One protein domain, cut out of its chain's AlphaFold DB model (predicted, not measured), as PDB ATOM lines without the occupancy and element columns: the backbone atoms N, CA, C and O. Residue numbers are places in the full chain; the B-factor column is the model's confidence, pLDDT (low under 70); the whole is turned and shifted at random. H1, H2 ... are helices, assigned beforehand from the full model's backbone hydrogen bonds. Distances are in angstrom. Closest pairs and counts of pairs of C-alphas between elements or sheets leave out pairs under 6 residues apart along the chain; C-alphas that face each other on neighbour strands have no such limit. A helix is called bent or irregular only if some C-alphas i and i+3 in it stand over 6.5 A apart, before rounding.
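AT A GLANCE: This is residues 2 to 189 of the 190 residues of an uncharacterized protein of Dinoroseobacter shibae (strain DSM 16493 / NCIMB 14021 / DFL 12) (UniProt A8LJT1). You will see an elongated bundle of four long helices, two helical hairpins side by side, H3 with H4 and H8 with H9, and a shorter fifth helix, H1, packed along one side on H3 and H9. The small hairpin of H6 and H7 crosses H9 toward its last residues, and the short H2 and H5 pack near that same end of the bundle. The printed part has 188 residues with nine named helices, H1 to H9 in chain order, and no named strand; its class is all helix. It is compact, with a radius of gyration of the C-alphas of 17.2 A, and spans 56 by 31 by 24 A.

IN THESE COORDINATES: Find C-alpha 2 at (58.993, 55.172, -19.219); from there H1 runs to residue 14, 18.1 A. H2 is residues 21 to 24. At C-alpha 33, (35.334, 25.285, -41.551), H3 begins and runs to residue 63, 45.0 A. Next come H4, residues 69 to 89, 30.2 A, and H5, residues 93 to 96. Then look for H6, residues 102 to 108, and H7, residues 110 to 118, which is irregular: C-alphas 111 and 114 are 7.0 A apart. H8 is residues 124 to 147, 35.1 A. H9, residues 154 to 187, 49.1 A, ends at C-alpha 187, (45.007, 20.586, -25.478).

HOW THE PARTS SIT: H1, H3, H4, H8 and H9 form an up and down bundle, each running against the one before it. H1 touches residues 50 to 61 of H3, closest at the C-alphas of Leu 9 and His 54, 6.9 A. H3 and H4, a hairpin, touch at Ala 42 and Ala 83, closest C-alphas 4.4 A, at a shallow tilt of 23 degrees. H4 touches H8 at Ala 84 and Ser 132, closest C-alphas 4.0 A. H8 and H9, a hairpin, touch at Leu 141 and Val 167, closest C-alphas 6.4 A, at 17 degrees, a shallow tilt. H4 and H9 are apart. H9 is the hub, touching H1, H2, H6, H7 and H8. H6 touches it about perpendicular at 76 degrees, with the C-alphas of Ala 104 and Ala 184 closest, 4.7 A. H2 also touches H3, and H5 touches H8. Each O i to N i+4 pair is within hydrogen-bond range in H3, H4, H6, H8 and H9, against 7 of 9 in H1 and 3 of 5 in H7; H2 and H5 are too short for such a pair.

THE WHOLE: The C-alphas farthest apart, those of Gly 29 and Asp 153, are 57.7 A apart. The printed part has no cut, and no link is long. The mean pLDDT of the printed part is 79.4; look for values under 70 at residues 2 to 30, 63 to 69, 151 to 157 and 189.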
ATOM      1  N   ARG A   2      58.568  55.451 -17.830       38.28
ATOM      2  CA  ARG A   2      58.993  55.172 -19.219       38.28
ATOM      3  C   ARG A   2      59.376  53.704 -19.521       38.28
ATOM      4  O   ARG A   2      58.795  53.060 -20.375       38.28
ATOM      5  N   ASN A   3      60.251  53.094 -18.713       35.00
ATOM      6  CA  ASN A   3      60.689  51.700 -18.942       35.00
ATOM      7  C   ASN A   3      59.700  50.606 -18.481       35.00
ATOM      8  O   ASN A   3      59.920  49.439 -18.782       35.00
ATOM      9  N   ARG A   4      58.648  50.942 -17.717       43.75
ATOM     10  CA  ARG A   4      57.667  49.954 -17.216       43.75
ATOM     11  C   ARG A   4      56.483  49.793 -18.166       43.75
ATOM     12  O   ARG A   4      56.078  48.665 -18.403       43.75
ATOM     13  N   LEU A   5      55.977  50.891 -18.730       45.00
ATOM     14  CA  LEU A   5      54.899  50.864 -19.724       45.00
ATOM     15  C   LEU A   5      55.370  50.223 -21.033       45.00
ATOM     16  O   LEU A   5      54.735  49.277 -21.481       45.00
ATOM     17  N   LEU A   6      56.538  50.627 -21.550       44.50
ATOM     18  CA  LEU A   6      57.148  50.002 -22.731       44.50
ATOM     19  C   LEU A   6      57.422  48.504 -22.523       44.50
ATOM     20  O   LEU A   6      57.201  47.710 -23.427       44.50
ATOM     21  N   GLY A   7      57.883  48.116 -21.328       44.56
ATOM     22  CA  GLY A   7      58.154  46.719 -20.982       44.56
ATOM     23  C   GLY A   7      56.893  45.857 -20.953       44.56
ATOM     24  O   GLY A   7      56.920  44.761 -21.495       44.56
ATOM     25  N   ILE A   8      55.795  46.376 -20.385       50.41
ATOM     26  CA  ILE A   8      54.489  45.699 -20.310       50.41
ATOM     27  C   ILE A   8      53.828  45.618 -21.695       50.41
ATOM     28  O   ILE A   8      53.312  44.566 -22.060       50.41
ATOM     29  N   LEU A   9      53.901  46.692 -22.488       48.56
ATOM     30  CA  LEU A   9      53.362  46.776 -23.850       48.56
ATOM     31  C   LEU A   9      54.097  45.854 -24.833       48.56
ATOM     32  O   LEU A   9      53.454  45.095 -25.553       48.56
ATOM     33  N   LEU A  10      55.435  45.842 -24.812       47.28
ATOM     34  CA  LEU A  10      56.224  44.911 -25.623       47.28
ATOM     35  C   LEU A  10      56.034  43.466 -25.170       47.28
ATOM     36  O   LEU A  10      55.944  42.589 -26.021       47.28
ATOM     37  N   SER A  11      55.912  43.189 -23.866       47.69
ATOM     38  CA  SER A  11      55.582  41.830 -23.431       47.69
ATOM     39  C   SER A  11      54.176  41.415 -23.868       47.69
ATOM     40  O   SER A  11      54.019  40.315 -24.374       47.69
ATOM     41  N   ALA A  12      53.176  42.295 -23.773       45.53
ATOM     42  CA  ALA A  12      51.789  41.987 -24.120       45.53
ATOM     43  C   ALA A  12      51.516  41.895 -25.631       45.53
ATOM     44  O   ALA A  12      50.456  41.422 -26.003       45.53
ATOM     45  N   VAL A  13      52.435  42.333 -26.499       47.09
ATOM     46  CA  VAL A  13      52.320  42.193 -27.967       47.09
ATOM     47  C   VAL A  13      53.282  41.131 -28.516       47.09
ATOM     48  O   VAL A  13      52.986  40.479 -29.509       47.09
ATOM     49  N   VAL A  14      54.439  40.912 -27.880       43.31
ATOM     50  CA  VAL A  14      55.423  39.908 -28.333       43.31
ATOM     51  C   VAL A  14      55.139  38.516 -27.746       43.31
ATOM     52  O   VAL A  14      55.385  37.522 -28.425       43.31
ATOM     53  N   TYR A  15      54.561  38.406 -26.539       42.41
ATOM     54  CA  TYR A  15      54.148  37.109 -25.969       42.41
ATOM     55  C   TYR A  15      52.816  36.575 -26.522       42.41
ATOM     56  O   TYR A  15      52.397  35.485 -26.138       42.41
ATOM     57  N   THR A  16      52.140  37.289 -27.424       45.62
ATOM     58  CA  THR A  16      50.814  36.895 -27.942       45.62
ATOM     59  C   THR A  16      50.867  36.078 -29.226       45.62
ATOM     60  O   THR A  16      49.875  35.449 -29.591       45.62
ATOM     61  N   LEU A  17      52.033  36.000 -29.872       43.47
ATOM     62  CA  LEU A  17      52.242  35.199 -31.081       43.47
ATOM     63  C   LEU A  17      52.073  33.678 -30.871       43.47
ATOM     64  O   LEU A  17      51.493  33.043 -31.746       43.47
ATOM     65  N   PRO A  18      52.489  33.065 -29.742       44.41
ATOM     66  CA  PRO A  18      52.225  31.643 -29.485       44.41
ATOM     67  C   PRO A  18      50.821  31.366 -28.931       44.41
ATOM     68  O   PRO A  18      50.381  30.222 -28.891       44.41
ATOM     69  N   ALA A  19      50.128  32.399 -28.455       44.88
ATOM     70  CA  ALA A  19      49.024  32.252 -27.512       44.88
ATOM     71  C   ALA A  19      47.636  32.113 -28.172       44.88
ATOM     72  O   ALA A  19      46.630  31.856 -27.519       44.88
ATOM     73  N   HIS A  20      47.627  32.164 -29.501       54.72
ATOM     74  CA  HIS A  20      46.484  31.911 -30.369       54.72
ATOM     75  C   HIS A  20      46.520  30.486 -30.958       54.72
ATOM     76  O   HIS A  20      46.007  30.247 -32.047       54.72
ATOM     77  N   ALA A  21      47.166  29.530 -30.280       49.75
ATOM     78  CA  ALA A  21      47.392  28.182 -30.811       49.75
ATOM     79  C   ALA A  21      46.097  27.493 -31.280       49.75
ATOM     80  O   ALA A  21      46.087  26.923 -32.364       49.75
ATOM     81  N   TRP A  22      44.991  27.638 -30.542       53.81
ATOM     82  CA  TRP A  22      43.667  27.146 -30.956       53.81
ATOM     83  C   TRP A  22      43.091  27.877 -32.173       53.81
ATOM     84  O   TRP A  22      42.488  27.250 -33.036       53.81
ATOM     85  N   PHE A  23      43.324  29.191 -32.290       54.22
ATOM     86  CA  PHE A  23      42.899  29.968 -33.459       54.22
ATOM     87  C   PHE A  23      43.619  29.507 -34.734       54.22
ATOM     88  O   PHE A  23      43.025  29.479 -35.810       54.22
ATOM     89  N   PHE A  24      44.898  29.138 -34.630       52.69
ATOM     90  CA  PHE A  24      45.704  28.710 -35.779       52.69
ATOM     91  C   PHE A  24      45.688  27.194 -36.019       52.69
ATOM     92  O   PHE A  24      46.010  26.755 -37.124       52.69
ATOM     93  N   GLN A  25      45.315  26.398 -35.017       56.47
ATOM     94  CA  GLN A  25      45.170  24.944 -35.091       56.47
ATOM     95  C   GLN A  25      43.931  24.497 -34.308       56.47
ATOM     96  O   GLN A  25      44.049  24.002 -33.184       56.47
ATOM     97  N   PRO A  26      42.733  24.689 -34.878       61.09
ATOM     98  CA  PRO A  26      41.517  24.246 -34.234       61.09
ATOM     99  C   PRO A  26      41.395  22.711 -34.187       61.09
ATOM    100  O   PRO A  26      41.983  22.013 -35.020       61.09
ATOM    101  N   PRO A  27      40.582  22.195 -33.249       58.50
ATOM    102  CA  PRO A  27      40.179  20.803 -33.134       58.50
ATOM    103  C   PRO A  27      39.761  20.225 -34.492       58.50
ATOM    104  O   PRO A  27      38.856  20.769 -35.134       58.50
ATOM    105  N   PRO A  28      40.338  19.105 -34.948       54.47
ATOM    106  CA  PRO A  28      39.851  18.447 -36.149       54.47
ATOM    107  C   PRO A  28      38.434  17.891 -35.924       54.47
ATOM    108  O   PRO A  28      38.229  16.992 -35.113       54.47
ATOM    109  N   GLY A  29      37.453  18.380 -36.687       61.12
ATOM    110  CA  GLY A  29      36.160  17.710 -36.871       61.12
ATOM    111  C   GLY A  29      35.037  18.026 -35.874       61.12
ATOM    112  O   GLY A  29      33.956  17.467 -36.037       61.12
ATOM    113  N   SER A  30      35.241  18.909 -34.890       68.88
ATOM    114  CA  SER A  30      34.174  19.354 -33.968       68.88
ATOM    115  C   SER A  30      33.590  20.733 -34.290       68.88
ATOM    116  O   SER A  30      32.553  21.091 -33.742       68.88
ATOM    117  N   VAL A  31      34.221  21.490 -35.192       78.00
ATOM    118  CA  VAL A  31      33.795  22.835 -35.598       78.00
ATOM    119  C   VAL A  31      33.800  22.929 -37.120       78.00
ATOM    120  O   VAL A  31      34.707  22.405 -37.773       78.00
ATOM    121  N   SER A  32      32.789  23.582 -37.695       83.69
ATOM    122  CA  SER A  32      32.714  23.787 -39.145       83.69
ATOM    123  C   SER A  32      33.855  24.676 -39.667       83.69
ATOM    124  O   SER A  32      34.303  25.598 -38.985       83.69
ATOM    125  N   GLU A  33      34.306  24.445 -40.907       82.25
ATOM    126  CA  GLU A  33      35.334  25.285 -41.551       82.25
ATOM    127  C   GLU A  33      34.927  26.769 -41.607       82.25
ATOM    128  O   GLU A  33      35.772  27.648 -41.458       82.25
ATOM    129  N   GLU A  34      33.631  27.050 -41.771       86.69
ATOM    130  CA  GLU A  34      33.086  28.409 -41.768       86.69
ATOM    131  C   GLU A  34      33.246  29.076 -40.398       86.69
ATOM    132  O   GLU A  34      33.769  30.188 -40.305       86.69
ATOM    133  N   THR A  35      32.850  28.391 -39.321       85.56
ATOM    134  CA  THR A  35      33.015  28.888 -37.949       85.56
ATOM    135  C   THR A  35      34.490  29.136 -37.637       85.56
ATOM    136  O   THR A  35      34.827  30.168 -37.061       85.56
ATOM    137  N   LEU A  36      35.384  28.246 -38.078       80.00
ATOM    138  CA  LEU A  36      36.827  28.407 -37.899       80.00
ATOM    139  C   LEU A  36      37.382  29.625 -38.640       80.00
ATOM    140  O   LEU A  36      38.122  30.408 -38.046       80.00
ATOM    141  N   ALA A  37      37.005  29.818 -39.905       82.50
ATOM    142  CA  ALA A  37      37.450  30.962 -40.696       82.50
ATOM    143  C   ALA A  37      36.995  32.294 -40.079       82.50
ATOM    144  O   ALA A  37      37.787  33.226 -39.948       82.50
ATOM    145  N   ARG A  38      35.739  32.367 -39.626       85.06
ATOM    146  CA  ARG A  38      35.186  33.557 -38.960       85.06
ATOM    147  C   ARG A  38      35.868  33.835 -37.620       85.06
ATOM    148  O   ARG A  38      36.154  34.986 -37.301       85.06
ATOM    149  N   PHE A  39      36.165  32.790 -36.847       82.50
ATOM    150  CA  PHE A  39      36.884  32.922 -35.579       82.50
ATOM    151  C   PHE A  39      38.325  33.413 -35.795       82.50
ATOM    152  O   PHE A  39      38.804  34.276 -35.059       82.50
ATOM    153  N   GLN A  40      38.996  32.943 -36.851       81.19
ATOM    154  CA  GLN A  40      40.309  33.448 -37.270       81.19
ATOM    155  C   GLN A  40      40.261  34.915 -37.705       81.19
ATOM    156  O   GLN A  40      41.120  35.698 -37.305       81.19
ATOM    157  N   GLU A  41      39.257  35.306 -38.487       86.56
ATOM    158  CA  GLU A  41      39.071  36.695 -38.913       86.56
ATOM    159  C   GLU A  41      38.860  37.634 -37.713       86.56
ATOM    160  O   GLU A  41      39.520  38.672 -37.613       86.56
ATOM    161  N   ALA A  42      38.019  37.238 -36.753       88.38
ATOM    162  CA  ALA A  42      37.801  37.985 -35.513       88.38
ATOM    163  C   ALA A  42      39.104  38.172 -34.715       88.38
ATOM    164  O   ALA A  42      39.399  39.261 -34.208       88.38
ATOM    165  N   ALA A  43      39.926  37.123 -34.647       82.75
ATOM    166  CA  ALA A  43      41.219  37.150 -33.974       82.75
ATOM    167  C   ALA A  43      42.220  38.083 -34.657       82.75
ATOM    168  O   ALA A  43      42.897  38.862 -33.987       82.75
ATOM    169  N   VAL A  44      42.293  38.042 -35.991       84.44
ATOM    170  CA  VAL A  44      43.150  38.942 -36.773       84.44
ATOM    171  C   VAL A  44      42.740  40.391 -36.537       84.44
ATOM    172  O   VAL A  44      43.592  41.206 -36.190       84.44
ATOM    173  N   ASN A  45      41.444  40.703 -36.623       87.44
ATOM    174  CA  ASN A  45      40.943  42.048 -36.342       87.44
ATOM    175  C   ASN A  45      41.272  42.498 -34.909       87.44
ATOM    176  O   ASN A  45      41.697  43.635 -34.702       87.44
ATOM    177  N   THR A  46      41.169  41.604 -33.922       88.69
ATOM    178  CA  THR A  46      41.575  41.898 -32.538       88.69
ATOM    179  C   THR A  46      43.060  42.243 -32.454       88.69
ATOM    180  O   THR A  46      43.424  43.282 -31.905       88.69
ATOM    181  N   LEU A  47      43.930  41.403 -33.018       84.75
ATOM    182  CA  LEU A  47      45.380  41.596 -32.992       84.75
ATOM    183  C   LEU A  47      45.809  42.882 -33.709       84.75
ATOM    184  O   LEU A  47      46.656  43.618 -33.199       84.75
ATOM    185  N   GLU A  48      45.208  43.177 -34.861       86.94
ATOM    186  CA  GLU A  48      45.433  44.424 -35.594       86.94
ATOM    187  C   GLU A  48      44.972  45.639 -34.779       86.94
ATOM    188  O   GLU A  48      45.712  46.619 -34.658       86.94
ATOM    189  N   GLY A  49      43.797  45.557 -34.145       90.00
ATOM    190  CA  GLY A  49      43.302  46.574 -33.220       90.00
ATOM    191  C   GLY A  49      44.270  46.823 -32.062       90.00
ATOM    192  O   GLY A  49      44.651  47.964 -31.805       90.00
ATOM    193  N   LEU A  50      44.752  45.764 -31.405       88.50
ATOM    194  CA  LEU A  50      45.730  45.858 -30.314       88.50
ATOM    195  C   LEU A  50      47.068  46.462 -30.768       88.50
ATOM    196  O   LEU A  50      47.665  47.256 -30.033       88.50
ATOM    197  N   ALA A  51      47.537  46.140 -31.976       84.56
ATOM    198  CA  ALA A  51      48.748  46.731 -32.546       84.56
ATOM    199  C   ALA A  51      48.593  48.244 -32.790       84.56
ATOM    200  O   ALA A  51      49.514  49.019 -32.509       84.56
ATOM    201  N   LEU A  52      47.417  48.680 -33.247       88.75
ATOM    202  CA  LEU A  52      47.091  50.096 -33.416       88.75
ATOM    203  C   LEU A  52      46.979  50.815 -32.064       88.75
ATOM    204  O   LEU A  52      47.549  51.895 -31.907       88.75
ATOM    205  N   ILE A  53      46.351  50.199 -31.051       88.56
ATOM    206  CA  ILE A  53      46.350  50.740 -29.680       88.56
ATOM    207  C   ILE A  53      47.783  50.933 -29.184       88.56
ATOM    208  O   ILE A  53      48.122  51.987 -28.651       88.56
ATOM    209  N   HIS A  54      48.646  49.937 -29.378       83.31
ATOM    210  CA  HIS A  54      50.047  50.034 -28.991       83.31
ATOM    211  C   HIS A  54      50.742  51.234 -29.656       83.31
ATOM    212  O   HIS A  54      51.455  51.984 -28.986       83.31
ATOM    213  N   GLN A  55      50.498  51.464 -30.950       82.06
ATOM    214  CA  GLN A  55      51.013  52.636 -31.656       82.06
ATOM    215  C   GLN A  55      50.504  53.952 -31.046       82.06
ATOM    216  O   GLN A  55      51.306  54.862 -30.829       82.06
ATOM    217  N   VAL A  56      49.210  54.044 -30.722       83.69
ATOM    218  CA  VAL A  56      48.620  55.224 -30.066       83.69
ATOM    219  C   VAL A  56      49.279  55.481 -28.709       83.69
ATOM    220  O   VAL A  56      49.696  56.603 -28.425       83.69
ATOM    221  N   LEU A  57      49.441  54.445 -27.883       82.00
ATOM    222  CA  LEU A  57      50.057  54.571 -26.562       82.00
ATOM    223  C   LEU A  57      51.524  55.017 -26.643       82.00
ATOM    224  O   LEU A  57      51.948  55.866 -25.857       82.00
ATOM    225  N   LEU A  58      52.285  54.509 -27.619       78.38
ATOM    226  CA  LEU A  58      53.654  54.966 -27.872       78.38
ATOM    227  C   LEU A  58      53.708  56.441 -28.280       78.38
ATOM    228  O   LEU A  58      54.596  57.165 -27.835       78.38
ATOM    229  N   GLN A  59      52.776  56.899 -29.115       76.88
ATOM    230  CA  GLN A  59      52.711  58.303 -29.523       76.88
ATOM    231  C   GLN A  59      52.371  59.221 -28.346       76.88
ATOM    232  O   GLN A  59      53.027  60.250 -28.178       76.88
ATOM    233  N   ILE A  60      51.407  58.826 -27.503       76.94
ATOM    234  CA  ILE A  60      51.055  59.553 -26.274       76.94
ATOM    235  C   ILE A  60      52.287  59.694 -25.371       76.94
ATOM    236  O   ILE A  60      52.556  60.780 -24.863       76.94
ATOM    237  N   GLU A  61      53.077  58.626 -25.210       73.94
ATOM    238  CA  GLU A  61      54.303  58.655 -24.405       73.94
ATOM    239  C   GLU A  61      55.410  59.536 -25.009       73.94
ATOM    240  O   GLU A  61      56.170  60.167 -24.272       73.94
ATOM    241  N   GLN A  62      55.541  59.563 -26.338       71.75
ATOM    242  CA  GLN A  62      56.640  60.250 -27.024       71.75
ATOM    243  C   GLN A  62      56.400  61.743 -27.245       71.75
ATOM    244  O   GLN A  62      57.371  62.500 -27.270       71.75
ATOM    245  N   ALA A  63      55.150  62.157 -27.467       62.41
ATOM    246  CA  ALA A  63      54.869  63.459 -28.061       62.41
ATOM    247  C   ALA A  63      54.080  64.429 -27.173       62.41
ATOM    248  O   ALA A  63      54.060  65.605 -27.527       62.41
ATOM    249  N   GLU A  64      53.425  63.989 -26.085       57.53
ATOM    250  CA  GLU A  64      52.505  64.820 -25.266       57.53
ATOM    251  C   GLU A  64      51.590  65.748 -26.111       57.53
ATOM    252  O   GLU A  64      51.216  66.836 -25.682       57.53
ATOM    253  N   THR A  65      51.266  65.375 -27.358       51.59
ATOM    254  CA  THR A  65      50.556  66.239 -28.314       51.59
ATOM    255  C   THR A  65      49.551  65.440 -29.144       51.59
ATOM    256  O   THR A  65      49.804  64.318 -29.579       51.59
ATOM    257  N   SER A  66      48.380  66.048 -29.329       50.59
ATOM    258  CA  SER A  66      47.067  65.432 -29.564       50.59
ATOM    259  C   SER A  66      46.731  65.031 -31.009       50.59
ATOM    260  O   SER A  66      45.621  64.576 -31.266       50.59
ATOM    261  N   VAL A  67      47.635  65.209 -31.980       49.47
ATOM    262  CA  VAL A  67      47.216  65.300 -33.399       49.47
ATOM    263  C   VAL A  67      47.535  64.055 -34.242       49.47
ATOM    264  O   VAL A  67      46.827  63.785 -35.206       49.47
ATOM    265  N   ASN A  68      48.526  63.236 -33.867       51.38
ATOM    266  CA  ASN A  68      48.889  62.032 -34.641       51.38
ATOM    267  C   ASN A  68      48.162  60.748 -34.194       51.38
ATOM    268  O   ASN A  68      48.295  59.718 -34.854       51.38
ATOM    269  N   SER A  69      47.373  60.813 -33.115       61.72
ATOM    270  CA  SER A  69      46.621  59.674 -32.577       61.72
ATOM    271  C   SER A  69      45.269  59.456 -33.261       61.72
ATOM    272  O   SER A  69      44.747  58.352 -33.175       61.72
ATOM    273  N   LEU A  70      44.692  60.443 -33.956       74.50
ATOM    274  CA  LEU A  70      43.315  60.370 -34.475       74.50
ATOM    275  C   LEU A  70      43.094  59.252 -35.508       74.50
ATOM    276  O   LEU A  70      42.113  58.519 -35.406       74.50
ATOM    277  N   GLU A  71      44.002  59.096 -36.474       84.62
ATOM    278  CA  GLU A  71      43.904  58.053 -37.507       84.62
ATOM    279  C   GLU A  71      44.096  56.650 -36.914       84.62
ATOM    280  O   GLU A  71      43.236  55.788 -37.083       84.62
ATOM    281  N   ALA A  72      45.170  56.435 -36.145       84.88
ATOM    282  CA  ALA A  72      45.451  55.144 -35.513       84.88
ATOM    283  C   ALA A  72      44.388  54.758 -34.470       84.88
ATOM    284  O   ALA A  72      44.026  53.589 -34.364       84.88
ATOM    285  N   THR A  73      43.846  55.733 -33.735       88.25
ATOM    286  CA  THR A  73      42.751  55.505 -32.780       88.25
ATOM    287  C   THR A  73      41.469  55.111 -33.505       88.25
ATOM    288  O   THR A  73      40.835  54.138 -33.113       88.25
ATOM    289  N   SER A  74      41.122  55.800 -34.599       92.00
ATOM    290  CA  SER A  74      39.926  55.471 -35.391       92.00
ATOM    291  C   SER A  74      40.039  54.082 -36.023       92.00
ATOM    292  O   SER A  74      39.104  53.291 -35.939       92.00
ATOM    293  N   ALA A  75      41.207  53.749 -36.579       92.50
ATOM    294  CA  ALA A  75      41.474  52.423 -37.123       92.50
ATOM    295  C   ALA A  75      41.426  51.335 -36.033       92.50
ATOM    296  O   ALA A  75      40.887  50.256 -36.269       92.50
ATOM    297  N   ALA A  76      41.943  51.605 -34.826       91.81
ATOM    298  CA  ALA A  76      41.845  50.666 -33.708       91.81
ATOM    299  C   ALA A  76      40.381  50.396 -33.329       91.81
ATOM    300  O   ALA A  76      40.001  49.241 -33.150       91.81
ATOM    301  N   ILE A  77      39.558  51.449 -33.248       95.62
ATOM    302  CA  ILE A  77      38.120  51.348 -32.959       95.62
ATOM    303  C   ILE A  77      37.417  50.500 -34.020       95.62
ATOM    304  O   ILE A  77      36.666  49.594 -33.664       95.62
ATOM    305  N   GLU A  78      37.675  50.755 -35.304       97.12
ATOM    306  CA  GLU A  78      37.076  50.003 -36.412       97.12
ATOM    307  C   GLU A  78      37.416  48.511 -36.322       97.12
ATOM    308  O   GLU A  78      36.523  47.664 -36.360       97.12
ATOM    309  N   ARG A  79      38.697  48.181 -36.115       96.12
ATOM    310  CA  ARG A  79      39.155  46.790 -36.009       96.12
ATOM    311  C   ARG A  79      38.561  46.062 -34.813       96.12
ATOM    312  O   ARG A  79      38.104  44.933 -34.955       96.12
ATOM    313  N   LEU A  80      38.513  46.709 -33.654       96.06
ATOM    314  CA  LEU A  80      37.945  46.117 -32.444       96.06
ATOM    315  C   LEU A  80      36.423  45.970 -32.525       96.06
ATOM    316  O   LEU A  80      35.883  44.977 -32.046       96.06
ATOM    317  N   THR A  81      35.734  46.914 -33.169       97.75
ATOM    318  CA  THR A  81      34.286  46.814 -33.409       97.75
ATOM    319  C   THR A  81      33.982  45.662 -34.366       97.75
ATOM    320  O   THR A  81      33.141  44.824 -34.059       97.75
ATOM    321  N   SER A  82      34.732  45.542 -35.467       96.75
ATOM    322  CA  SER A  82      34.587  44.422 -36.403       96.75
ATOM    323  C   SER A  82      34.886  43.071 -35.740       96.75
ATOM    324  O   SER A  82      34.140  42.112 -35.926       96.75
ATOM    325  N   ALA A  83      35.931  42.989 -34.909       92.88
ATOM    326  CA  ALA A  83      36.205  41.789 -34.120       92.88
ATOM    327  C   ALA A  83      35.033  41.434 -33.194       92.88
ATOM    328  O   ALA A  83      34.649  40.269 -33.108       92.88
ATOM    329  N   ALA A  84      34.450  42.432 -32.525       95.12
ATOM    330  CA  ALA A  84      33.325  42.219 -31.629       95.12
ATOM    331  C   ALA A  84      32.087  41.673 -32.344       95.12
ATOM    332  O   ALA A  84      31.483  40.727 -31.841       95.12
ATOM    333  N   GLU A  85      31.744  42.229 -33.506       96.00
ATOM    334  CA  GLU A  85      30.633  41.762 -34.342       96.00
ATOM    335  C   GLU A  85      30.849  40.309 -34.782       96.00
ATOM    336  O   GLU A  85      29.975  39.459 -34.612       96.00
ATOM    337  N   LEU A  86      32.055  39.984 -35.260       92.00
ATOM    338  CA  LEU A  86      32.390  38.622 -35.671       92.00
ATOM    339  C   LEU A  86      32.305  37.635 -34.499       92.00
ATOM    340  O   LEU A  86      31.717  36.566 -34.644       92.00
ATOM    341  N   PHE A  87      32.846  37.987 -33.331       92.56
ATOM    342  CA  PHE A  87      32.741  37.155 -32.129       92.56
ATOM    343  C   PHE A  87      31.309  37.019 -31.610       92.56
ATOM    344  O   PHE A  87      30.949  35.967 -31.080       92.56
ATOM    345  N   GLN A  88      30.482  38.052 -31.762       92.25
ATOM    346  CA  GLN A  88      29.077  38.000 -31.378       92.25
ATOM    347  C   GLN A  88      28.318  36.962 -32.208       92.25
ATOM    348  O   GLN A  88      27.561  36.162 -31.657       92.25
ATOM    349  N   ASP A  89      28.584  36.917 -33.509       90.12
ATOM    350  CA  ASP A  89      27.966  35.952 -34.414       90.12
ATOM    351  C   ASP A  89      28.469  34.509 -34.231       90.12
ATOM    352  O   ASP A  89      27.854  33.565 -34.727       90.12
ATOM    353  N   LEU A  90      29.597  34.327 -33.541       87.56
ATOM    354  CA  LEU A  90      30.228  33.027 -33.310       87.56
ATOM    355  C   LEU A  90      29.649  32.271 -32.108       87.56
ATOM    356  O   LEU A  90      30.088  31.164 -31.822       87.56
ATOM    357  N   GLN A  91      28.632  32.804 -31.431       85.69
ATOM    358  CA  GLN A  91      27.954  32.155 -30.298       85.69
ATOM    359  C   GLN A  91      26.992  31.035 -30.754       85.69
ATOM    360  O   GLN A  91      25.822  30.996 -30.375       85.69
ATOM    361  N   THR A  92      27.479  30.137 -31.610       83.75
ATOM    362  CA  THR A  92      26.720  29.052 -32.242       83.75
ATOM    363  C   THR A  92      26.753  27.761 -31.420       83.75
ATOM    364  O   THR A  92      27.615  27.579 -30.557       83.75
ATOM    365  N   ASP A  93      25.841  26.832 -31.724       81.25
ATOM    366  CA  ASP A  93      25.750  25.520 -31.064       81.25
ATOM    367  C   ASP A  93      27.066  24.716 -31.151       81.25
ATOM    368  O   ASP A  93      27.450  24.053 -30.187       81.25
ATOM    369  N   ASP A  94      27.800  24.827 -32.265       82.56
ATOM    370  CA  ASP A  94      29.096  24.160 -32.462       82.56
ATOM    371  C   ASP A  94      30.117  24.557 -31.381       82.56
ATOM    372  O   ASP A  94      30.824  23.704 -30.844       82.56
ATOM    373  N   LEU A  95      30.180  25.845 -31.015       86.31
ATOM    374  CA  LEU A  95      31.097  26.323 -29.975       86.31
ATOM    375  C   LEU A  95      30.577  26.058 -28.557       86.31
ATOM    376  O   LEU A  95      31.378  25.946 -27.629       86.31
ATOM    377  N   GLN A  96      29.262  25.920 -28.375       89.31
ATOM    378  CA  GLN A  96      28.678  25.528 -27.086       89.31
ATOM    379  C   GLN A  96      29.006  24.075 -26.722       89.31
ATOM    380  O   GLN A  96      29.094  23.739 -25.543       89.31
ATOM    381  N   ALA A  97      29.218  23.207 -27.716       87.94
ATOM    382  CA  ALA A  97      29.612  21.818 -27.490       87.94
ATOM    383  C   ALA A  97      31.068  21.664 -27.005       87.94
ATOM    384  O   ALA A  97      31.445  20.596 -26.516       87.94
ATOM    385  N   LEU A  98      31.889  22.712 -27.135       87.81
ATOM    386  CA  LEU A  98      33.292  22.711 -26.732       87.81
ATOM    387  C   LEU A  98      33.453  23.288 -25.330       87.81
ATOM    388  O   LEU A  98      33.507  24.503 -25.147       87.81
ATOM    389  N   VAL A  99      33.538  22.395 -24.351       90.88
ATOM    390  CA  VAL A  99      33.705  22.740 -22.937       90.88
ATOM    391  C   VAL A  99      35.172  23.017 -22.627       90.88
ATOM    392  O   VAL A  99      36.057  22.322 -23.116       90.88
ATOM    393  N   VAL A 100      35.412  24.024 -21.792       89.69
ATOM    394  CA  VAL A 100      36.731  24.421 -21.300       89.69
ATOM    395  C   VAL A 100      37.004  23.734 -19.964       89.69
ATOM    396  O   VAL A 100      36.307  23.985 -18.977       89.69
ATOM    397  N   SER A 101      38.060  22.925 -19.875       90.31
ATOM    398  CA  SER A 101      38.507  22.398 -18.583       90.31
ATOM    399  C   SER A 101      39.364  23.398 -17.816       90.31
ATOM    400  O   SER A 101      40.425  23.834 -18.267       90.31
ATOM    401  N   ILE A 102      38.971  23.680 -16.571       89.00
ATOM    402  CA  ILE A 102      39.801  24.444 -15.629       89.00
ATOM    403  C   ILE A 102      41.129  23.730 -15.337       89.00
ATOM    404  O   ILE A 102      42.129  24.398 -15.081       89.00
ATOM    405  N   GLU A 103      41.174  22.397 -15.392       90.81
ATOM    406  CA  GLU A 103      42.430  21.652 -15.234       90.81
ATOM    407  C   GLU A 103      43.362  21.889 -16.426       90.81
ATOM    408  O   GLU A 103      44.559  22.084 -16.229       90.81
ATOM    409  N   ALA A 104      42.824  21.938 -17.649       87.38
ATOM    410  CA  ALA A 104      43.598  22.277 -18.841       87.38
ATOM    411  C   ALA A 104      44.060  23.745 -18.813       87.38
ATOM    412  O   ALA A 104      45.221  24.027 -19.102       87.38
ATOM    413  N   VAL A 105      43.212  24.674 -18.352       87.19
ATOM    414  CA  VAL A 105      43.608  26.074 -18.100       87.19
ATOM    415  C   VAL A 105      44.766  26.141 -17.103       87.19
ATOM    416  O   VAL A 105      45.738  26.849 -17.350       87.19
ATOM    417  N   ALA A 106      44.712  25.373 -16.010       88.06
ATOM    418  CA  ALA A 106      45.768  25.341 -14.997       88.06
ATOM    419  C   ALA A 106      47.111  24.813 -15.533       88.06
ATOM    420  O   ALA A 106      48.165  25.221 -15.050       88.06
ATOM    421  N   GLN A 107      47.081  23.922 -16.532       86.50
ATOM    422  CA  GLN A 107      48.289  23.444 -17.215       86.50
ATOM    423  C   GLN A 107      48.938  24.529 -18.086       86.50
ATOM    424  O   GLN A 107      50.155  24.501 -18.270       86.50
ATOM    425  N   ILE A 108      48.145  25.470 -18.610       84.62
ATOM    426  CA  ILE A 108      48.640  26.618 -19.379       84.62
ATOM    427  C   ILE A 108      49.132  27.725 -18.442       84.62
ATOM    428  O   ILE A 108      50.275  28.166 -18.554       84.62
ATOM    429  N   ASP A 109      48.273  28.170 -17.524       85.12
ATOM    430  CA  ASP A 109      48.557  29.231 -16.559       85.12
ATOM    431  C   ASP A 109      47.682  29.072 -15.302       85.12
ATOM    432  O   ASP A 109      46.509  29.456 -15.258       85.12
ATOM    433  N   GLU A 110      48.271  28.532 -14.234       85.25
ATOM    434  CA  GLU A 110      47.611  28.371 -12.931       85.25
ATOM    435  C   GLU A 110      47.126  29.715 -12.348       85.25
ATOM    436  O   GLU A 110      46.095  29.776 -11.671       85.25
ATOM    437  N   GLY A 111      47.822  30.817 -12.648       87.94
ATOM    438  CA  GLY A 111      47.447  32.161 -12.211       87.94
ATOM    439  C   GLY A 111      46.210  32.715 -12.923       87.94
ATOM    440  O   GLY A 111      45.527  33.585 -12.376       87.94
ATOM    441  N   ALA A 112      45.875  32.192 -14.105       87.44
ATOM    442  CA  ALA A 112      44.739  32.648 -14.901       87.44
ATOM    443  C   ALA A 112      43.387  32.108 -14.407       87.44
ATOM    444  O   ALA A 112      42.350  32.689 -14.729       87.44
ATOM    445  N   ILE A 113      43.367  31.049 -13.587       91.81
ATOM    446  CA  ILE A 113      42.134  30.354 -13.161       91.81
ATOM    447  C   ILE A 113      41.107  31.323 -12.565       91.81
ATOM    448  O   ILE A 113      39.922  31.255 -12.893       91.81
ATOM    449  N   GLN A 114      41.538  32.236 -11.691       93.12
ATOM    450  CA  GLN A 114      40.609  33.177 -11.065       93.12
ATOM    451  C   GLN A 114      40.046  34.183 -12.076       93.12
ATOM    452  O   GLN A 114      38.882  34.557 -11.967       93.12
ATOM    453  N   LEU A 115      40.843  34.604 -13.062       92.00
ATOM    454  CA  LEU A 115      40.388  35.508 -14.120       92.00
ATOM    455  C   LEU A 115      39.376  34.814 -15.035       92.00
ATOM    456  O   LEU A 115      38.329  35.391 -15.305       92.00
ATOM    457  N   VAL A 116      39.643  33.566 -15.431       91.62
ATOM    458  CA  VAL A 116      38.723  32.750 -16.241       91.62
ATOM    459  C   VAL A 116      37.403  32.514 -15.502       91.62
ATOM    460  O   VAL A 116      36.336  32.697 -16.077       91.62
ATOM    461  N   ARG A 117      37.456  32.197 -14.201       92.50
ATOM    462  CA  ARG A 117      36.250  32.051 -13.366       92.50
ATOM    463  C   ARG A 117      35.462  33.348 -13.237       92.50
ATOM    464  O   ARG A 117      34.245  33.321 -13.342       92.50
ATOM    465  N   ASN A 118      36.139  34.475 -13.019       94.19
ATOM    466  CA  ASN A 118      35.483  35.783 -12.952       94.19
ATOM    467  C   ASN A 118      34.849  36.184 -14.293       94.19
ATOM    468  O   ASN A 118      33.904  36.964 -14.301       94.19
ATOM    469  N   ALA A 119      35.396  35.689 -15.404       92.44
ATOM    470  CA  ALA A 119      34.851  35.875 -16.742       92.44
ATOM    471  C   ALA A 119      33.703  34.900 -17.072       92.44
ATOM    472  O   ALA A 119      33.095  35.049 -18.128       92.44
ATOM    473  N   GLU A 120      33.403  33.940 -16.185       95.06
ATOM    474  CA  GLU A 120      32.331  32.946 -16.346       95.06
ATOM    475  C   GLU A 120      32.440  32.170 -17.672       95.06
ATOM    476  O   GLU A 120      31.459  31.992 -18.390       95.06
ATOM    477  N   ILE A 121      33.660  31.747 -18.027       93.62
ATOM    478  CA  ILE A 121      33.915  31.016 -19.273       93.62
ATOM    479  C   ILE A 121      33.861  29.510 -19.020       93.62
ATOM    480  O   ILE A 121      34.744  28.961 -18.358       93.62
ATOM    481  N   GLU A 122      32.852  28.851 -19.591       93.56
ATOM    482  CA  GLU A 122      32.669  27.396 -19.518       93.56
ATOM    483  C   GLU A 122      32.815  26.722 -20.888       93.56
ATOM    484  O   GLU A 122      33.158  25.542 -20.964       93.56
ATOM    485  N   THR A 123      32.595  27.466 -21.972       92.31
ATOM    486  CA  THR A 123      32.636  26.958 -23.349       92.31
ATOM    487  C   THR A 123      33.434  27.860 -24.294       92.31
ATOM    488  O   THR A 123      33.751  29.011 -23.978       92.31
ATOM    489  N   ALA A 124      33.726  27.372 -25.504       89.69
ATOM    490  CA  ALA A 124      34.287  28.206 -26.569       89.69
ATOM    491  C   ALA A 124      33.325  29.340 -26.988       89.69
ATOM    492  O   ALA A 124      33.779  30.419 -27.373       89.69
ATOM    493  N   ALA A 125      32.008  29.139 -26.861       91.88
ATOM    494  CA  ALA A 125      31.019  30.193 -27.094       91.88
ATOM    495  C   ALA A 125      31.112  31.308 -26.034       91.88
ATOM    496  O   ALA A 125      31.031  32.490 -26.376       91.88
ATOM    497  N   ASP A 126      31.360  30.959 -24.767       94.56
ATOM    498  CA  ASP A 126      31.600  31.953 -23.712       94.56
ATOM    499  C   ASP A 126      32.891  32.731 -23.945       94.56
ATOM    500  O   ASP A 126      32.930  33.941 -23.723       94.56
ATOM    501  N   LEU A 127      33.936  32.064 -24.443       92.50
ATOM    502  CA  LEU A 127      35.165  32.739 -24.852       92.50
ATOM    503  C   LEU A 127      34.906  33.736 -25.991       92.50
ATOM    504  O   LEU A 127      35.439  34.849 -25.954       92.50
ATOM    505  N   ALA A 128      34.094  33.369 -26.988       91.38
ATOM    506  CA  ALA A 128      33.708  34.275 -28.069       91.38
ATOM    507  C   ALA A 128      32.948  35.493 -27.519       91.38
ATOM    508  O   ALA A 128      33.328  36.632 -27.785       91.38
ATOM    509  N   ARG A 129      31.942  35.272 -26.662       95.19
ATOM    510  CA  ARG A 129      31.199  36.346 -25.985       95.19
ATOM    511  C   ARG A 129      32.122  37.267 -25.186       95.19
ATOM    512  O   ARG A 129      32.095  38.476 -25.388       95.19
ATOM    513  N   TYR A 130      32.989  36.702 -24.344       94.94
ATOM    514  CA  TYR A 130      33.972  37.465 -23.574       94.94
ATOM    515  C   TYR A 130      34.885  38.297 -24.483       94.94
ATOM    516  O   TYR A 130      35.124  39.473 -24.213       94.94
ATOM    517  N   SER A 131      35.373  37.713 -25.581       93.12
ATOM    518  CA  SER A 131      36.240  38.410 -26.539       93.12
ATOM    519  C   SER A 131      35.508  39.557 -27.238       93.12
ATOM    520  O   SER A 131      36.099  40.621 -27.431       93.12
ATOM    521  N   SER A 132      34.221  39.381 -27.553       95.31
ATOM    522  CA  SER A 132      33.357  40.442 -28.084       95.31
ATOM    523  C   SER A 132      33.226  41.604 -27.094       95.31
ATOM    524  O   SER A 132      33.579  42.739 -27.423       95.31
ATOM    525  N   ASP A 133      32.848  41.307 -25.846       96.69
ATOM    526  CA  ASP A 133      32.674  42.305 -24.785       96.69
ATOM    527  C   ASP A 133      33.970  43.091 -24.517       96.69
ATOM    528  O   ASP A 133      33.956  44.319 -24.390       96.69
ATOM    529  N   GLN A 134      35.119  42.403 -24.459       94.81
ATOM    530  CA  GLN A 134      36.414  43.061 -24.253       94.81
ATOM    531  C   GLN A 134      36.829  43.923 -25.449       94.81
ATOM    532  O   GLN A 134      37.383  45.008 -25.251       94.81
ATOM    533  N   SER A 135      36.542  43.483 -26.675       94.31
ATOM    534  CA  SER A 135      36.863  44.248 -27.885       94.31
ATOM    535  C   SER A 135      36.061  45.551 -27.937       94.31
ATOM    536  O   SER A 135      36.647  46.615 -28.148       94.31
ATOM    537  N   LEU A 136      34.761  45.511 -27.618       97.31
ATOM    538  CA  LEU A 136      33.935  46.718 -27.482       97.31
ATOM    539  C   LEU A 136      34.435  47.630 -26.361       97.31
ATOM    540  O   LEU A 136      34.598  48.831 -26.571       97.31
ATOM    541  N   ALA A 137      34.752  47.076 -25.188       96.62
ATOM    542  CA  ALA A 137      35.268  47.865 -24.072       96.62
ATOM    543  C   ALA A 137      36.590  48.574 -24.421       96.62
ATOM    544  O   ALA A 137      36.823  49.710 -24.000       96.62
ATOM    545  N   LEU A 138      37.467  47.925 -25.193       95.00
ATOM    546  CA  LEU A 138      38.689  48.544 -25.699       95.00
ATOM    547  C   LEU A 138      38.384  49.627 -26.739       95.00
ATOM    548  O   LEU A 138      38.944  50.716 -26.628       95.00
ATOM    549  N   ALA A 139      37.475  49.379 -27.685       96.00
ATOM    550  CA  ALA A 139      37.046  50.377 -28.664       96.00
ATOM    551  C   ALA A 139      36.486  51.638 -27.981       96.00
ATOM    552  O   ALA A 139      36.886  52.755 -28.308       96.00
ATOM    553  N   GLU A 140      35.642  51.481 -26.958       96.25
ATOM    554  CA  GLU A 140      35.117  52.601 -26.169       96.25
ATOM    555  C   GLU A 140      36.221  53.392 -25.458       96.25
ATOM    556  O   GLU A 140      36.199  54.625 -25.434       96.25
ATOM    557  N   LEU A 141      37.197  52.705 -24.857       94.25
ATOM    558  CA  LEU A 141      38.325  53.369 -24.202       94.25
ATOM    559  C   LEU A 141      39.191  54.135 -25.203       94.25
ATOM    560  O   LEU A 141      39.664  55.227 -24.882       94.25
ATOM    561  N   MET A 142      39.371  53.594 -26.406       91.81
ATOM    562  CA  MET A 142      40.061  54.282 -27.493       91.81
ATOM    563  C   MET A 142      39.286  55.513 -27.963       91.81
ATOM    564  O   MET A 142      39.892  56.573 -28.108       91.81
ATOM    565  N   GLY A 143      37.957  55.426 -28.084       91.19
ATOM    566  CA  GLY A 143      37.101  56.582 -28.365       91.19
ATOM    567  C   GLY A 143      37.275  57.696 -27.331       91.19
ATOM    568  O   GLY A 143      37.469  58.851 -27.687       91.19
ATOM    569  N   ARG A 144      37.347  57.350 -26.039       90.31
ATOM    570  CA  ARG A 144      37.644  58.335 -24.981       90.31
ATOM    571  C   ARG A 144      39.043  58.927 -25.108       90.31
ATOM    572  O   ARG A 144      39.205  60.128 -24.937       90.31
ATOM    573  N   LEU A 145      40.063  58.114 -25.402       86.62
ATOM    574  CA  LEU A 145      41.424  58.620 -25.624       86.62
ATOM    575  C   LEU A 145      41.495  59.610 -26.788       86.62
ATOM    576  O   LEU A 145      42.297  60.539 -26.727       86.62
ATOM    577  N   GLN A 146      40.662  59.431 -27.814       84.81
ATOM    578  CA  GLN A 146      40.570  60.337 -28.957       84.81
ATOM    579  C   GLN A 146      40.072  61.736 -28.572       84.81
ATOM    580  O   GLN A 146      40.462  62.718 -29.201       84.81
ATOM    581  N   GLU A 147      39.212  61.824 -27.558       84.81
ATOM    582  CA  GLU A 147      38.588  63.068 -27.094       84.81
ATOM    583  C   GLU A 147      39.423  63.799 -26.029       84.81
ATOM    584  O   GLU A 147      39.184  64.977 -25.754       84.81
ATOM    585  N   ILE A 148      40.403  63.120 -25.423       81.56
ATOM    586  CA  ILE A 148      41.226  63.675 -24.346       81.56
ATOM    587  C   ILE A 148      42.331  64.569 -24.912       81.56
ATOM    588  O   ILE A 148      43.183  64.140 -25.693       81.56
ATOM    589  N   ASP A 149      42.382  65.807 -24.420       75.44
ATOM    590  CA  ASP A 149      43.551  66.666 -24.575       75.44
ATOM    591  C   ASP A 149      44.622  66.275 -23.542       75.44
ATOM    592  O   ASP A 149      44.397  66.325 -22.336       75.44
ATOM    593  N   PHE A 150      45.801  65.872 -24.013       73.12
ATOM    594  CA  PHE A 150      46.938  65.506 -23.162       73.12
ATOM    595  C   PHE A 150      47.836  66.694 -22.796       73.12
ATOM    596  O   PHE A 150      48.892  66.469 -22.205       73.12
ATOM    597  N   GLY A 151      47.436  67.922 -23.150       64.06
ATOM    598  CA  GLY A 151      48.182  69.159 -22.930       64.06
ATOM    599  C   GLY A 151      48.737  69.374 -21.505       64.06
ATOM    600  O   GLY A 151      48.535  68.580 -20.586       64.06
ATOM    601  N   PRO A 152      49.455  70.486 -21.274       62.59
ATOM    602  CA  PRO A 152      50.285  70.675 -20.078       62.59
ATOM    603  C   PRO A 152      49.507  70.736 -18.748       62.59
ATOM    604  O   PRO A 152      50.115  70.658 -17.677       62.59
ATOM    605  N   ASP A 153      48.180  70.874 -18.790       60.91
ATOM    606  CA  ASP A 153      47.335  70.982 -17.608       60.91
ATOM    607  C   ASP A 153      47.193  69.644 -16.864       60.91
ATOM    608  O   ASP A 153      46.818  68.605 -17.411       60.91
ATOM    609  N   ALA A 154      47.436  69.672 -15.550       58.06
ATOM    610  CA  ALA A 154      47.466  68.475 -14.708       58.06
ATOM    611  C   ALA A 154      46.135  67.697 -14.673       58.06
ATOM    612  O   ALA A 154      46.150  66.476 -14.517       58.06
ATOM    613  N   ALA A 155      44.995  68.383 -14.818       54.06
ATOM    614  CA  ALA A 155      43.678  67.748 -14.854       54.06
ATOM    615  C   ALA A 155      43.481  66.931 -16.142       54.06
ATOM    616  O   ALA A 155      43.127  65.754 -16.060       54.06
ATOM    617  N   ALA A 156      43.825  67.517 -17.292       59.47
ATOM    618  CA  ALA A 156      43.795  66.874 -18.604       59.47
ATOM    619  C   ALA A 156      44.727  65.640 -18.637       59.47
ATOM    620  O   ALA A 156      44.353  64.543 -19.055       59.47
ATOM    621  N   ASN A 157      45.898  65.764 -18.001       68.62
ATOM    622  CA  ASN A 157      46.846  64.663 -17.816       68.62
ATOM    623  C   ASN A 157      46.323  63.557 -16.865       68.62
ATOM    624  O   ASN A 157      46.648  62.380 -17.028       68.62
ATOM    625  N   SER A 158      45.510  63.891 -15.857       79.06
ATOM    626  CA  SER A 158      45.006  62.909 -14.879       79.06
ATOM    627  C   SER A 158      43.938  61.971 -15.454       79.06
ATOM    628  O   SER A 158      43.978  60.762 -15.197       79.06
ATOM    629  N   GLU A 159      43.031  62.503 -16.274       83.19
ATOM    630  CA  GLU A 159      42.026  61.716 -16.988       83.19
ATOM    631  C   GLU A 159      42.694  60.833 -18.045       83.19
ATOM    632  O   GLU A 159      42.512  59.615 -18.023       83.19
ATOM    633  N   GLY A 160      43.575  61.412 -18.871       81.56
ATOM    634  CA  GLY A 160      44.359  60.676 -19.863       81.56
ATOM    635  C   GLY A 160      45.133  59.502 -19.265       81.56
ATOM    636  O   GLY A 160      45.020  58.373 -19.741       81.56
ATOM    637  N   ARG A 161      45.853  59.716 -18.155       80.94
ATOM    638  CA  ARG A 161      46.573  58.637 -17.448       80.94
ATOM    639  C   ARG A 161      45.647  57.549 -16.924       80.94
ATOM    640  O   ARG A 161      45.994  56.370 -16.982       80.94
ATOM    641  N   THR A 162      44.493  57.932 -16.385       87.38
ATOM    642  CA  THR A 162      43.510  56.971 -15.877       87.38
ATOM    643  C   THR A 162      42.979  56.108 -17.017       87.38
ATOM    644  O   THR A 162      42.943  54.885 -16.888       87.38
ATOM    645  N   THR A 163      42.642  56.718 -18.151       88.62
ATOM    646  CA  THR A 163      42.162  56.006 -19.339       88.62
ATOM    647  C   THR A 163      43.241  55.093 -19.923       88.62
ATOM    648  O   THR A 163      42.964  53.919 -20.156       88.62
ATOM    649  N   VAL A 164      44.492  55.555 -20.045       85.88
ATOM    650  CA  VAL A 164      45.628  54.714 -20.475       85.88
ATOM    651  C   VAL A 164      45.807  53.498 -19.562       85.88
ATOM    652  O   VAL A 164      45.938  52.376 -20.049       85.88
ATOM    653  N   ASN A 165      45.763  53.681 -18.239       84.00
ATOM    654  CA  ASN A 165      45.879  52.562 -17.299       84.00
ATOM    655  C   ASN A 165      44.740  51.547 -17.471       84.00
ATOM    656  O   ASN A 165      44.978  50.344 -17.376       84.00
ATOM    657  N   ARG A 166      43.517  52.013 -17.751       89.06
ATOM    658  CA  ARG A 166      42.371  51.134 -18.029       89.06
ATOM    659  C   ARG A 166      42.557  50.352 -19.323       89.06
ATOM    660  O   ARG A 166      42.307  49.153 -19.315       89.06
ATOM    661  N   VAL A 167      43.051  50.991 -20.387       88.81
ATOM    662  CA  VAL A 167      43.387  50.314 -21.652       88.81
ATOM    663  C   VAL A 167      44.404  49.206 -21.404       88.81
ATOM    664  O   VAL A 167      44.137  48.049 -21.710       88.81
ATOM    665  N   VAL A 168      45.535  49.528 -20.771       84.25
ATOM    666  CA  VAL A 168      46.596  48.545 -20.493       84.25
ATOM    667  C   VAL A 168      46.087  47.400 -19.611       84.25
ATOM    668  O   VAL A 168      46.403  46.237 -19.866       84.25
ATOM    669  N   SER A 169      45.274  47.706 -18.595       85.56
ATOM    670  CA  SER A 169      44.693  46.697 -17.705       85.56
ATOM    671  C   SER A 169      43.724  45.762 -18.436       85.56
ATOM    672  O   SER A 169      43.786  44.550 -18.221       85.56
ATOM    673  N   ASN A 170      42.856  46.298 -19.300       89.62
ATOM    674  CA  ASN A 170      41.915  45.497 -20.085       89.62
ATOM    675  C   ASN A 170      42.644  44.607 -21.088       89.62
ATOM    676  O   ASN A 170      42.379  43.412 -21.110       89.62
ATOM    677  N   ILE A 171      43.623  45.143 -21.827       88.00
ATOM    678  CA  ILE A 171      44.453  44.343 -22.743       88.00
ATOM    679  C   ILE A 171      45.112  43.190 -21.987       88.00
ATOM    680  O   ILE A 171      45.010  42.041 -22.400       88.00
ATOM    681  N   SER A 172      45.752  43.478 -20.851       84.44
ATOM    682  CA  SER A 172      46.457  42.451 -20.074       84.44
ATOM    683  C   SER A 172      45.508  41.346 -19.599       84.44
ATOM    684  O   SER A 172      45.828  40.167 -19.715       84.44
ATOM    685  N   THR A 173      44.330  41.725 -19.098       87.81
ATOM    686  CA  THR A 173      43.325  40.774 -18.597       87.81
ATOM    687  C   THR A 173      42.750  39.932 -19.730       87.81
ATOM    688  O   THR A 173      42.744  38.706 -19.628       87.81
ATOM    689  N   MET A 174      42.335  40.583 -20.822       88.56
ATOM    690  CA  MET A 174      41.814  39.928 -22.017       88.56
ATOM    691  C   MET A 174      42.816  38.909 -22.551       88.56
ATOM    692  O   MET A 174      42.457  37.755 -22.753       88.56
ATOM    693  N   MET A 175      44.082  39.304 -22.715       85.00
ATOM    694  CA  MET A 175      45.114  38.413 -23.239       85.00
ATOM    695  C   MET A 175      45.330  37.193 -22.343       85.00
ATOM    696  O   MET A 175      45.384  36.083 -22.857       85.00
ATOM    697  N   ILE A 176      45.427  37.356 -21.017       86.25
ATOM    698  CA  ILE A 176      45.616  36.212 -20.106       86.25
ATOM    699  C   ILE A 176      44.452  35.225 -20.231       86.25
ATOM    700  O   ILE A 176      44.681  34.023 -20.386       86.25
ATOM    701  N   VAL A 177      43.213  35.723 -20.202       89.31
ATOM    702  CA  VAL A 177      42.012  34.885 -20.292       89.31
ATOM    703  C   VAL A 177      41.940  34.184 -21.647       89.31
ATOM    704  O   VAL A 177      41.881  32.957 -21.690       89.31
ATOM    705  N   VAL A 178      42.017  34.939 -22.748       87.75
ATOM    706  CA  VAL A 178      41.896  34.399 -24.109       87.75
ATOM    707  C   VAL A 178      42.973  33.357 -24.380       87.75
ATOM    708  O   VAL A 178      42.657  32.276 -24.873       87.75
ATOM    709  N   ASN A 179      44.220  33.630 -24.002       82.56
ATOM    710  CA  ASN A 179      45.335  32.711 -24.213       82.56
ATOM    711  C   ASN A 179      45.175  31.415 -23.418       82.56
ATOM    712  O   ASN A 179      45.392  30.329 -23.955       82.56
ATOM    713  N   SER A 180      44.794  31.522 -22.143       87.00
ATOM    714  CA  SER A 180      44.687  30.356 -21.264       87.00
ATOM    715  C   SER A 180      43.529  29.454 -21.675       87.00
ATOM    716  O   SER A 180      43.692  28.238 -21.737       87.00
ATOM    717  N   VAL A 181      42.379  30.043 -22.022       88.81
ATOM    718  CA  VAL A 181      41.214  29.282 -22.488       88.81
ATOM    719  C   VAL A 181      41.455  28.689 -23.873       88.81
ATOM    720  O   VAL A 181      41.181  27.513 -24.084       88.81
ATOM    721  N   SER A 182      42.022  29.458 -24.805       84.44
ATOM    722  CA  SER A 182      42.366  28.942 -26.136       84.44
ATOM    723  C   SER A 182      43.363  27.788 -26.026       84.44
ATOM    724  O   SER A 182      43.162  26.731 -26.612       84.44
ATOM    725  N   GLY A 183      44.421  27.945 -25.227       81.94
ATOM    726  CA  GLY A 183      45.388  26.876 -24.974       81.94
ATOM    727  C   GLY A 183      44.743  25.615 -24.395       81.94
ATOM    728  O   GLY A 183      45.035  24.520 -24.869       81.94
ATOM    729  N   ALA A 184      43.828  25.766 -23.432       86.19
ATOM    730  CA  ALA A 184      43.073  24.651 -22.865       86.19
ATOM    731  C   ALA A 184      42.243  23.919 -23.932       86.19
ATOM    732  O   ALA A 184      42.416  22.717 -24.118       86.19
ATOM    733  N   LEU A 185      41.448  24.655 -24.715       83.94
ATOM    734  CA  LEU A 185      40.641  24.093 -25.802       83.94
ATOM    735  C   LEU A 185      41.490  23.350 -26.849       83.94
ATOM    736  O   LEU A 185      41.046  22.349 -27.410       83.94
ATOM    737  N   ALA A 186      42.716  23.811 -27.122       79.25
ATOM    738  CA  ALA A 186      43.642  23.131 -28.030       79.25
ATOM    739  C   ALA A 186      44.227  21.840 -27.444       79.25
ATOM    740  O   ALA A 186      44.429  20.884 -28.187       79.25
ATOM    741  N   LEU A 187      44.507  21.796 -26.140       78.75
ATOM    742  CA  LEU A 187      45.007  20.586 -25.478       78.75
ATOM    743  C   LEU A 187      43.946  19.486 -25.407       78.75
ATOM    744  O   LEU A 187      44.271  18.312 -25.547       78.75
ATOM    745  N   GLU A 188      42.686  19.856 -25.194       75.38
ATOM    746  CA  GLU A 188      41.587  18.904 -24.993       75.38
ATOM    747  C   GLU A 188      41.092  18.242 -26.284       75.38
ATOM    748  O   GLU A 188      40.272  17.325 -26.244       75.38
ATOM    749  N   THR A 189      41.576  18.709 -27.433       66.44
ATOM    750  CA  THR A 189      41.078  18.309 -28.752       66.44
ATOM    751  C   THR A 189      42.121  17.659 -29.661       66.44
ATOM    752  O   THR A 189      41.825  17.370 -30.824       66.44
TER     753      THR A 189